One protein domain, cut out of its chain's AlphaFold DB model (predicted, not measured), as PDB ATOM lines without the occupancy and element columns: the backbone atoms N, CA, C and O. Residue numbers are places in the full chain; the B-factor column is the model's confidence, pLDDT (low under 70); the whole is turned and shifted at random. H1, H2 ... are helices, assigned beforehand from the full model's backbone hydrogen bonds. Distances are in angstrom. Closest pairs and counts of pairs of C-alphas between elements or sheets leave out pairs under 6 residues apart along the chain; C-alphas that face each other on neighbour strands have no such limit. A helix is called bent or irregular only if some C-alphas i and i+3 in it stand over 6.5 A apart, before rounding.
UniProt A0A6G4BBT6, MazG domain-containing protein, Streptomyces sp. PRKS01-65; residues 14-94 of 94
ATOM      1  N   ASP A  14      31.482 -14.462 -50.030       87.06
ATOM      2  CA  ASP A  14      32.321 -15.667 -50.045       87.06
ATOM      3  C   ASP A  14      33.050 -15.910 -48.713       87.06
ATOM      4  O   ASP A  14      33.257 -17.058 -48.315       87.06
ATOM      5  N   GLU A  15      33.400 -14.848 -47.982       92.00
ATOM      6  CA  GLU A  15      34.052 -14.968 -46.675       92.00
ATOM      7  C   GLU A  15      33.118 -15.603 -45.636       92.00
ATOM      8  O   GLU A  15      33.550 -16.444 -44.846       92.00
ATOM      9  N   GLU A  16      31.820 -15.284 -45.672       89.94
ATOM     10  CA  GLU A  16      30.839 -15.905 -44.778       89.94
ATOM     11  C   GLU A  16      30.798 -17.422 -44.986       89.94
ATOM     12  O   GLU A  16      30.834 -18.188 -44.021       89.94
ATOM     13  N   VAL A  17      30.785 -17.865 -46.244       87.69
ATOM     14  CA  VAL A  17      30.800 -19.288 -46.599       87.69
ATOM     15  C   VAL A  17      32.062 -19.964 -46.068       87.69
ATOM     16  O   VAL A  17      31.964 -21.015 -45.432       87.69
ATOM     17  N   LEU A  18      33.235 -19.355 -46.273       92.44
ATOM     18  CA  LEU A  18      34.504 -19.885 -45.767       92.44
ATOM     19  C   LEU A  18      34.475 -20.043 -44.244       92.44
ATOM     20  O   LEU A  18      34.824 -21.107 -43.735       92.44
ATOM     21  N   LEU A  19      33.991 -19.037 -43.513       93.75
ATOM     22  CA  LEU A  19      33.881 -19.105 -42.054       93.75
ATOM     23  C   LEU A  19      32.892 -20.185 -41.588       93.75
ATOM     24  O   LEU A  19      33.163 -20.869 -40.602       93.75
ATOM     25  N   ARG A  20      31.774 -20.399 -42.298       93.31
ATOM     26  CA  ARG A  20      30.843 -21.503 -41.990       93.31
ATOM     27  C   ARG A  20      31.481 -22.870 -42.210       93.31
ATOM     28  O   ARG A  20      31.254 -23.776 -41.413       93.31
ATOM     29  N   VAL A  21      32.290 -23.016 -43.257       91.69
ATOM     30  CA  VAL A  21      33.035 -24.255 -43.514       91.69
ATOM     31  C   VAL A  21      34.118 -24.473 -42.457       91.69
ATOM     32  O   VAL A  21      34.281 -25.592 -41.988       91.69
ATOM     33  N   LEU A  22      34.819 -23.425 -42.017       95.69
ATOM     34  CA  LEU A  22      35.796 -23.541 -40.930       95.69
ATOM     35  C   LEU A  22      35.141 -23.930 -39.599       95.69
ATOM     36  O   LEU A  22      35.688 -24.772 -38.888       95.69
ATOM     37  N   LYS A  23      33.950 -23.398 -39.299       95.25
ATOM     38  CA  LYS A  23      33.183 -23.779 -38.103       95.25
ATOM     39  C   LYS A  23      32.840 -25.274 -38.092       95.25
ATOM     40  O   LYS A  23      32.872 -25.874 -37.031       95.25
ATOM     41  N   LEU A  24      32.622 -25.919 -39.245       96.31
ATOM     42  CA  LEU A  24      32.435 -27.380 -39.290       96.31
ATOM     43  C   LEU A  24      33.632 -28.151 -38.728       96.31
ATOM     44  O   LEU A  24      33.442 -29.137 -38.022       96.31
ATOM     45  N   SER A  25      34.856 -27.717 -39.035       97.00
ATOM     46  CA  SER A  25      36.065 -28.360 -38.507       97.00
ATOM     47  C   SER A  25      36.180 -28.206 -36.991       97.00
ATOM     48  O   SER A  25      36.665 -29.119 -36.328       97.00
ATOM     49  N   GLU A  26      35.731 -27.072 -36.450       98.31
ATOM     50  CA  GLU A  26      35.658 -26.824 -35.008       98.31
ATOM     51  C   GLU A  26      34.681 -27.803 -34.339       98.31
ATOM     52  O   GLU A  26      35.109 -28.563 -33.474       98.31
ATOM     53  N   GLU A  27      33.438 -27.897 -34.828       98.38
ATOM     54  CA  GLU A  27      32.419 -28.813 -34.277       98.38
ATOM     55  C   GLU A  27      32.859 -30.289 -34.348       98.38
ATOM     56  O   GLU A  27      32.674 -31.069 -33.417       98.38
ATOM     57  N   VAL A  28      33.507 -30.702 -35.444       98.50
ATOM     58  CA  VAL A  28      34.060 -32.065 -35.561       98.50
ATOM     59  C   VAL A  28      35.172 -32.309 -34.532       98.50
ATOM     60  O   VAL A  28      35.302 -33.420 -34.009       98.50
ATOM     61  N   GLY A  29      35.968 -31.284 -34.220       98.38
ATOM     62  CA  GLY A  29      36.953 -31.328 -33.143       98.38
ATOM     63  C   GLY A  29      36.309 -31.490 -31.764       98.38
ATOM     64  O   GLY A  29      36.815 -32.265 -30.949       98.38
ATOM     65  N   GLU A  30      35.176 -30.832 -31.522       98.56
ATOM     66  CA  GLU A  30      34.401 -30.956 -30.281       98.56
ATOM     67  C   GLU A  30      33.795 -32.358 -30.132       98.56
ATOM     68  O   GLU A  30      33.984 -32.992 -29.091       98.56
ATOM     69  N   VAL A  31      33.243 -32.941 -31.205       98.69
ATOM     70  CA  VAL A  31      32.832 -34.361 -31.221       98.69
ATOM     71  C   VAL A  31      34.001 -35.273 -30.846       98.69
ATOM     72  O   VAL A  31      33.856 -36.168 -30.008       98.69
ATOM     73  N   ALA A  32      35.179 -35.065 -31.443       98.12
ATOM     74  CA  ALA A  32      36.358 -35.871 -31.138       98.12
ATOM     75  C   ALA A  32      36.776 -35.729 -29.664       98.12
ATOM     76  O   ALA A  32      37.090 -36.727 -29.008       98.12
ATOM     77  N   GLN A  33      36.734 -34.510 -29.122       97.88
ATOM     78  CA  GLN A  33      37.001 -34.239 -27.712       97.88
ATOM     79  C   GLN A  33      36.000 -34.956 -26.799       97.88
ATOM     80  O   GLN A  33      36.422 -35.603 -25.835       97.88
ATOM     81  N   ALA A  34      34.705 -34.882 -27.108       98.12
ATOM     82  CA  ALA A  34      33.651 -35.540 -26.347       98.12
ATOM     83  C   ALA A  34      33.818 -37.064 -26.373       98.12
ATOM     84  O   ALA A  34      33.730 -37.707 -25.328       98.12
ATOM     85  N   VAL A  35      34.159 -37.658 -27.524       98.25
ATOM     86  CA  VAL A  35      34.431 -39.102 -27.631       98.25
ATOM     87  C   VAL A  35      35.630 -39.500 -26.774       98.25
ATOM     88  O   VAL A  35      35.532 -40.452 -26.000       98.25
ATOM     89  N   ILE A  36      36.749 -38.773 -26.864       97.69
ATOM     90  CA  ILE A  36      37.942 -39.019 -26.032       97.69
ATOM     91  C   ILE A  36      37.587 -38.920 -24.543       97.69
ATOM     92  O   ILE A  36      38.040 -39.744 -23.743       97.69
ATOM     93  N   GLY A  37      36.765 -37.934 -24.179       97.88
ATOM     94  CA  GLY A  37      36.259 -37.732 -22.826       97.88
ATOM     95  C   GLY A  37      35.339 -38.850 -22.341       97.88
ATOM     96  O   GLY A  37      35.492 -39.296 -21.208       97.88
ATOM     97  N   ALA A  38      34.426 -39.339 -23.181       98.00
ATOM     98  CA  ALA A  38      33.464 -40.388 -22.839       98.00
ATOM     99  C   ALA A  38      34.104 -41.778 -22.752       98.00
ATOM    100  O   ALA A  38      33.678 -42.629 -21.975       98.00
ATOM    101  N   THR A  39      35.162 -42.003 -23.529       97.44
ATOM    102  CA  THR A  39      35.910 -43.269 -23.564       97.44
ATOM    103  C   THR A  39      37.109 -43.292 -22.613       97.44
ATOM    104  O   THR A  39      37.788 -44.316 -22.513       97.44
ATOM    105  N   GLY A  40      37.397 -42.178 -21.931       95.06
ATOM    106  CA  GLY A  40      38.497 -42.058 -20.972       95.06
ATOM    107  C   GLY A  40      39.895 -42.224 -21.578       95.06
ATOM    108  O   GLY A  40      40.836 -42.549 -20.858       95.06
ATOM    109  N   GLN A  41      40.058 -42.014 -22.889       91.19
ATOM    110  CA  GLN A  41      41.320 -42.290 -23.597       91.19
ATOM    111  C   GLN A  41      42.451 -41.328 -23.223       91.19
ATOM    112  O   GLN A  41      43.611 -41.593 -23.529       91.19
ATOM    113  N   ASN A  42      42.144 -40.210 -22.560       88.56
ATOM    114  CA  ASN A  42      43.156 -39.322 -22.008       88.56
ATOM    115  C   ASN A  42      43.538 -39.766 -20.579       88.56
ATOM    116  O   ASN A  42      42.826 -39.415 -19.631       88.56
ATOM    117  N   PRO A  43      44.691 -40.437 -20.374       86.75
ATOM    118  CA  PRO A  43      45.078 -40.965 -19.065       86.75
ATOM    119  C   PRO A  43      45.305 -39.876 -18.007       86.75
ATOM    120  O   PRO A  43      45.304 -40.175 -16.819       86.75
ATOM    121  N   ARG A  44      45.482 -38.605 -18.408       93.44
ATOM    122  CA  ARG A  44      45.619 -37.479 -17.467       93.44
ATOM    123  C   ARG A  44      44.285 -36.971 -16.926       93.44
ATOM    124  O   ARG A  44      44.285 -36.295 -15.904       93.44
ATOM    125  N   LYS A  45      43.179 -37.216 -17.633       89.38
ATOM    126  CA  LYS A  45      41.858 -36.659 -17.300       89.38
ATOM    127  C   LYS A  45      40.815 -37.723 -16.948       89.38
ATOM    128  O   LYS A  45      39.838 -37.384 -16.293       89.38
ATOM    129  N   GLY A  46      41.021 -38.980 -17.342       91.44
ATOM    130  CA  GLY A  46      40.021 -40.032 -17.158       91.44
ATOM    131  C   GLY A  46      38.752 -39.751 -17.968       91.44
ATOM    132  O   GLY A  46      38.821 -39.139 -19.035       91.44
ATOM    133  N   VAL A  47      37.602 -40.207 -17.466       95.75
ATOM    134  CA  VAL A  47      36.295 -39.952 -18.089       95.75
ATOM    135  C   VAL A  47      35.827 -38.546 -17.723       95.75
ATOM    136  O   VAL A  47      35.660 -38.236 -16.546       95.75
ATOM    137  N   THR A  48      35.624 -37.698 -18.729       96.81
ATOM    138  CA  THR A  48      35.214 -36.293 -18.547       96.81
ATOM    139  C   THR A  48      33.899 -35.938 -19.222       96.81
ATOM    140  O   THR A  48      33.348 -34.887 -18.921       96.81
ATOM    141  N   HIS A  49      33.421 -36.788 -20.126       98.06
ATOM    142  CA  HIS A  49      32.180 -36.593 -20.866       98.06
ATOM    143  C   HIS A  49      31.355 -37.877 -20.801       98.06
ATOM    144  O   HIS A  49      31.821 -38.935 -20.371       98.06
ATOM    145  N   THR A  50      30.120 -37.779 -21.249       98.12
ATOM    146  CA  THR A  50      29.172 -38.864 -21.438       98.12
ATOM    147  C   THR A  50      28.925 -39.083 -22.929       98.12
ATOM    148  O   THR A  50      29.283 -38.268 -23.779       98.12
ATOM    149  N   TRP A  51      28.268 -40.188 -23.273       98.19
ATOM    150  CA  TRP A  51      27.783 -40.387 -24.640       98.19
ATOM    151  C   TRP A  51      26.643 -39.435 -25.022       98.19
ATOM    152  O   TRP A  51      26.389 -39.265 -26.212       98.19
ATOM    153  N   ASP A  52      25.974 -38.808 -24.051       98.56
ATOM    154  CA  ASP A  52      24.990 -37.761 -24.333       98.56
ATOM    155  C   ASP A  52      25.672 -36.469 -24.788       98.56
ATOM    156  O   ASP A  52      25.188 -35.843 -25.728       98.56
ATOM    157  N   ASP A  53      26.849 -36.148 -24.243       98.38
ATOM    158  CA  ASP A  53      27.660 -35.030 -24.740       98.38
ATOM    159  C   ASP A  53      28.070 -35.279 -26.199       98.38
ATOM    160  O   ASP A  53      27.849 -34.433 -27.053       98.38
ATOM    161  N   VAL A  54      28.526 -36.494 -26.539       98.44
ATOM    162  CA  VAL A  54      28.841 -36.861 -27.937       98.44
ATOM    163  C   VAL A  54      27.636 -36.670 -28.867       98.44
ATOM    164  O   VAL A  54      27.793 -36.216 -30.000       98.44
ATOM    165  N   ARG A  55      26.426 -37.027 -28.416       98.69
ATOM    166  CA  ARG A  55      25.196 -36.820 -29.199       98.69
ATOM    167  C   ARG A  55      24.900 -35.335 -29.394       98.69
ATOM    168  O   ARG A  55      24.479 -34.974 -30.488       98.69
ATOM    169  N   SER A  56      25.126 -34.511 -28.369       98.31
ATOM    170  CA  SER A  56      24.981 -33.055 -28.461       98.31
ATOM    171  C   SER A  56      25.932 -32.480 -29.507       98.31
ATOM    172  O   SER A  56      25.466 -31.856 -30.456       98.31
ATOM    173  N   GLU A  57      27.222 -32.814 -29.431       98.62
ATOM    174  CA  GLU A  57      28.218 -32.303 -30.383       98.62
ATOM    175  C   GLU A  57      27.925 -32.754 -31.826       98.62
ATOM    176  O   GLU A  57      28.089 -32.011 -32.794       98.62
ATOM    177  N   LEU A  58      27.416 -33.978 -32.011       98.69
ATOM    178  CA  LEU A  58      26.966 -34.437 -33.329       98.69
ATOM    179  C   LEU A  58      25.778 -33.617 -33.852       98.69
ATOM    180  O   LEU A  58      25.692 -33.362 -35.057       98.69
ATOM    181  N   CYS A  59      24.857 -33.203 -32.980       98.50
ATOM    182  CA  CYS A  59      23.785 -32.287 -33.358       98.50
ATOM    183  C   CYS A  59      24.340 -30.918 -33.771       98.50
ATOM    184  O   CYS A  59      23.857 -30.368 -34.765       98.50
ATOM    185  N   ASP A  60      25.367 -30.409 -33.094       97.88
ATOM    186  CA  ASP A  60      25.996 -29.129 -33.429       97.88
ATOM    187  C   ASP A  60      26.718 -29.172 -34.785       97.88
ATOM    188  O   ASP A  60      26.538 -28.263 -35.608       97.88
ATOM    189  N   VAL A  61      27.378 -30.286 -35.127       98.38
ATOM    190  CA  VAL A  61      27.892 -30.533 -36.491       98.38
ATOM    191  C   VAL A  61      26.763 -30.484 -37.528       98.38
ATOM    192  O   VAL A  61      26.887 -29.808 -38.556       98.38
ATOM    193  N   VAL A  62      25.648 -31.184 -37.285       97.81
ATOM    194  CA  VAL A  62      24.510 -31.232 -38.223       97.81
ATOM    195  C   VAL A  62      23.898 -29.844 -38.412       97.81
ATOM    196  O   VAL A  62      23.648 -29.427 -39.545       97.81
ATOM    197  N   ILE A  63      23.677 -29.107 -37.322       96.00
ATOM    198  CA  ILE A  63      23.128 -27.749 -37.367       96.00
ATOM    199  C   ILE A  63      24.077 -26.827 -38.135       96.00
ATOM    200  O   ILE A  63      23.633 -26.112 -39.036       96.00
ATOM    201  N   THR A  64      25.377 -26.884 -37.848       96.12
ATOM    202  CA  THR A  64      26.398 -26.074 -38.524       96.12
ATOM    203  C   THR A  64      26.457 -26.374 -40.021       96.12
ATOM    204  O   THR A  64      26.503 -25.446 -40.830       96.12
ATOM    205  N   ALA A  65      26.341 -27.644 -40.420       96.69
ATOM    206  CA  ALA A  65      26.298 -28.040 -41.828       96.69
ATOM    207  C   ALA A  65      25.056 -27.497 -42.543       96.69
ATOM    208  O   ALA A  65      25.150 -26.991 -43.663       96.69
ATOM    209  N   LEU A  66      23.892 -27.547 -41.892       95.81
ATOM    210  CA  LEU A  66      22.654 -26.996 -42.446       95.81
ATOM    211  C   LEU A  66      22.704 -25.466 -42.556       95.81
ATOM    212  O   LEU A  66      22.196 -24.907 -43.530       95.81
ATOM    213  N   VAL A  67      23.345 -24.783 -41.604       93.69
ATOM    214  CA  VAL A  67      23.583 -23.333 -41.674       93.69
ATOM    215  C   VAL A  67      24.536 -22.990 -42.820       93.69
ATOM    216  O   VAL A  67      24.254 -22.057 -43.575       93.69
ATOM    217  N   ALA A  68      25.618 -23.749 -43.003       94.00
ATOM    218  CA  ALA A  68      26.532 -23.576 -44.132       94.00
ATOM    219  C   ALA A  68      25.803 -23.771 -45.473       94.00
ATOM    220  O   ALA A  68      25.893 -22.919 -46.357       94.00
ATOM    221  N   LEU A  69      24.993 -24.829 -45.594       95.62
ATOM    222  CA  LEU A  69      24.180 -25.081 -46.784       95.62
ATOM    223  C   LEU A  69      23.200 -23.933 -47.061       95.62
ATOM    224  O   LEU A  69      23.065 -23.502 -48.202       95.62
ATOM    225  N   ARG A  70      22.544 -23.402 -46.023       92.75
ATOM    226  CA  ARG A  70      21.630 -22.257 -46.154       92.75
ATOM    227  C   ARG A  70      22.337 -20.950 -46.511       92.75
ATOM    228  O   ARG A  70      21.728 -20.093 -47.140       92.75
ATOM    229  N   THR A  71      23.603 -20.810 -46.132       91.44
ATOM    230  CA  THR A  71      24.439 -19.666 -46.527       91.44
ATOM    231  C   THR A  71      24.788 -19.740 -48.017       91.44
ATOM    232  O   THR A  71      24.764 -18.725 -48.701       91.44
ATOM    233  N   LEU A  72      25.036 -20.946 -48.538       92.94
ATOM    234  CA  LEU A  72      25.322 -21.185 -49.958       92.94
ATOM    235  C   LEU A  72      24.095 -21.048 -50.868       92.94
ATOM    236  O   LEU A  72      24.232 -20.705 -52.039       92.94
ATOM    237  N   THR A  73      22.903 -21.377 -50.367       92.56
ATOM    238  CA  THR A  73      21.673 -21.360 -51.167       92.56
ATOM    239  C   THR A  73      20.426 -21.150 -50.302       92.56
ATOM    240  O   THR A  73      20.249 -21.821 -49.277       92.56
ATOM    241  N   PRO A  74      19.494 -20.273 -50.722       92.75
ATOM    242  CA  PRO A  74      18.196 -20.165 -50.067       92.75
ATOM    243  C   PRO A  74      17.351 -21.448 -50.206       92.75
ATOM    244  O   PRO A  74      16.530 -21.720 -49.330       92.75
ATOM    245  N   GLU A  75      17.599 -22.294 -51.204       96.94
ATOM    246  CA  GLU A  75      16.922 -23.578 -51.460       96.94
ATOM    247  C   GLU A  75      17.535 -24.764 -50.682       96.94
ATOM    248  O   GLU A  75      17.441 -25.928 -51.083       96.94
ATOM    249  N   ALA A  76      18.198 -24.500 -49.552       96.06
ATOM    250  CA  ALA A  76      18.872 -25.528 -48.752       96.06
ATOM    251  C   ALA A  76      17.981 -26.731 -48.397       96.06
ATOM    252  O   ALA A  76      18.458 -27.866 -48.363       96.06
ATOM    253  N   ARG A  77      16.679 -26.506 -48.165       96.06
ATOM    254  CA  ARG A  77      15.716 -27.577 -47.871       96.06
ATOM    255  C   ARG A  77      15.579 -28.529 -49.057       96.06
ATOM    256  O   ARG A  77      15.660 -29.743 -48.872       96.06
ATOM    257  N   GLU A  78      15.361 -27.995 -50.252       97.94
ATOM    258  CA  GLU A  78      15.190 -28.771 -51.477       97.94
ATOM    259  C   GLU A  78      16.484 -29.506 -51.839       97.94
ATOM    260  O   GLU A  78      16.445 -30.687 -52.187       97.94
ATOM    261  N   VAL A  79      17.634 -28.833 -51.714       98.06
ATOM    262  CA  VAL A  79      18.952 -29.431 -51.977       98.06
ATOM    263  C   VAL A  79      19.222 -30.603 -51.035       98.06
ATOM    264  O   VAL A  79      19.603 -31.682 -51.499       98.06
ATOM    265  N   PHE A  80      18.984 -30.421 -49.734       97.69
ATOM    266  CA  PHE A  80      19.183 -31.470 -48.738       97.69
ATOM    267  C   PHE A  80      18.235 -32.653 -48.955       97.69
ATOM    268  O   PHE A  80      18.689 -33.795 -49.019       97.69
ATOM    269  N   THR A  81      16.940 -32.389 -49.155       97.81
ATOM    270  CA  THR A  81      15.922 -33.434 -49.367       97.81
ATOM    271  C   THR A  81      16.235 -34.264 -50.613       97.81
ATOM    272  O   THR A  81      16.305 -35.486 -50.540       97.81
ATOM    273  N   ARG A  82      16.572 -33.614 -51.735       97.69
ATOM    274  CA  ARG A  82      16.971 -34.309 -52.970       97.69
ATOM    275  C   ARG A  82      18.242 -35.139 -52.793       97.69
ATOM    276  O   ARG A  82      18.441 -36.140 -53.479       97.69
ATOM    277  N   HIS A  83      19.173 -34.705 -51.944       96.88
ATOM    278  CA  HIS A  83      20.353 -35.509 -51.635       96.88
ATOM    279  C   HIS A  83      19.988 -36.735 -50.790       96.88
ATOM    280  O   HIS A  83      20.417 -37.837 -51.124       96.88
ATOM    281  N   LEU A  84      19.151 -36.560 -49.766       96.62
ATOM    282  CA  LEU A  84      18.615 -37.645 -48.940       96.62
ATOM    283  C   LEU A  84      17.868 -38.701 -49.763       96.62
ATOM    284  O   LEU A  84      18.138 -39.888 -49.590       96.62
ATOM    285  N   ASP A  85      16.997 -38.289 -50.686       97.44
ATOM    286  CA  ASP A  85      16.241 -39.213 -51.540       97.44
ATOM    287  C   ASP A  85      17.173 -40.079 -52.395       97.44
ATOM    288  O   ASP A  85      17.037 -41.301 -52.418       97.44
ATOM    289  N   ARG A  86      18.207 -39.478 -52.998       95.56
ATOM    290  CA  ARG A  86      19.227 -40.221 -53.760       95.56
ATOM    291  C   ARG A  86      19.995 -41.224 -52.900       95.56
ATOM    292  O   ARG A  86      20.312 -42.319 -53.361       95.56
ATOM    293  N   VAL A  87      20.331 -40.858 -51.660       96.56
ATOM    294  CA  VAL A  87      20.990 -41.780 -50.720       96.56
ATOM    295  C   VAL A  87      20.059 -42.944 -50.389       96.56
ATOM    296  O   VAL A  87      20.500 -44.091 -50.436       96.56
ATOM    297  N   ARG A  88      18.779 -42.662 -50.121       95.69
ATOM    298  CA  ARG A  88      17.751 -43.670 -49.842       95.69
ATOM    299  C   ARG A  88      17.571 -44.640 -51.008       95.69
ATOM    300  O   ARG A  88      17.585 -45.844 -50.781       95.69
ATOM    301  N   GLU A  89      17.418 -44.140 -52.231       95.69
ATOM    302  CA  GLU A  89      17.269 -44.967 -53.437       95.69
ATOM    303  C   GLU A  89      18.454 -45.924 -53.609       95.69
ATOM    304  O   GLU A  89      18.258 -47.125 -53.787       95.69
ATOM    305  N   ARG A  90      19.684 -45.417 -53.450       93.12
ATOM    306  CA  ARG A  90      20.907 -46.230 -53.522       93.12
ATOM    307  C   ARG A  90      20.974 -47.305 -52.434       93.12
ATOM    308  O   ARG A  90      21.500 -48.386 -52.678       93.12
ATOM    309  N   SER A  91      20.477 -47.020 -51.232       91.19
ATOM    310  CA  SER A  91      20.455 -47.992 -50.131       91.19
ATOM    311  C   SER A  91      19.426 -49.110 -50.318       91.19
ATOM    312  O   SER A  91      19.562 -50.142 -49.674       91.19
ATOM    313  N   LEU A  92      18.414 -48.915 -51.171       89.25
ATOM    314  CA  LEU A  92      17.387 -49.916 -51.486       89.25
ATOM    315  C   LEU A  92      17.728 -50.765 -52.721       89.25
ATOM    316  O   LEU A  92      17.073 -51.773 -52.960       89.25
ATOM    317  N   SER A  93      18.716 -50.351 -53.520       74.88
ATOM    318  CA  SER A  93      19.210 -51.095 -54.689       74.88
ATOM    319  C   SER A  93      20.316 -52.113 -54.368       74.88
ATOM    320  O   SER A  93      20.868 -52.706 -55.294       74.88
ATOM    321  N   THR A  94      20.656 -52.276 -53.086       54.97
ATOM    322  CA  THR A  94      21.595 -53.280 -52.560       54.97
ATOM    323  C   THR A  94      20.812 -54.418 -51.926       54.97
ATOM    324  O   THR A  94      21.197 -55.585 -52.155       54.97
TER     325      THR A  94
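AT A GLANCE: This is residues 14 to 94 of the 94 residues of the protein "MazG domain-containing protein" of Streptomyces sp. PRKS01-65 (UniProt A0A6G4BBT6). A long helical hairpin, H1 and H2 side by side and running opposite ways, with a third helix, H3, set as an arm at the end of H2, where it makes a corner; residues 81 to 94 stick out free. A loop of 12 residues joins H1 to H2 at the other end of the hairpin, away from H3. The printed part has 81 residues, with three named helices in the order H1, H2, H3 and no named strand, and its class is all helix. The whole is loose, with a radius of gyration of the C-alphas of 16.4 A, and flat, spanning 46 by 41 by 16 A.

HOW THE PARTS SIT: H1, residues 14 to 38, is the longest helix by residues. It touches H2, residues 51 to 72, with 34 pairs of C-alphas within 8 A, and the closest C-alphas of the two, those of Val 31 and Glu 57, are 5.1 A apart. Their lines stand at a shallow tilt of 9 degrees, opposite ways, and their centres are 8.8 A apart. The two form a helical hairpin. H3, residues 76 to 92, and H2 only just touch, with 3 pairs of C-alphas within 8 A, and they touch only at the corner by their link. H2 touches H3 with residues 66 to 70 alone, and H3 touches H2 with residue 76 alone; the closest C-alphas, those of Arg 70 and Ala 76, are 5.0 A apart. H2 and H3 run opposite ways at a steep tilt of 60 degrees, with their centres 18.1 A apart. H1 and H3 are apart. In H2 and H3 every O i to N i+4 pair is within hydrogen-bond range, and in H1 20 of 21 are.

IN THESE COORDINATES: H1 begins at C-alpha 14, at (32.321, -15.667, -50.045), and measures 36.8 A from first to last C-alpha. H2 begins at C-alpha 51, at (27.783, -40.387, -24.640), and measures 31.9 A. H3 measures 24.6 A and ends at C-alpha 92, at (17.387, -49.916, -51.486). No helix is bent.

THE WHOLE: The two C-alphas farthest apart, those of Arg 44 and Ser 93, are 47.6 A apart. Residues 81 to 94, of which 81 to 92 belong to H3, stand free; the body without them has 67 residues and spans 45 by 23 by 10 A. The link from H1 to H2, residues 39 to 50, is long, and the link from H2 to H3, with 3 residues, is tight. The printed part has no cut and ends at residue 94, the chain's last residue. The mean pLDDT of the printed part is 94.8, and residue 94 alone is under 70.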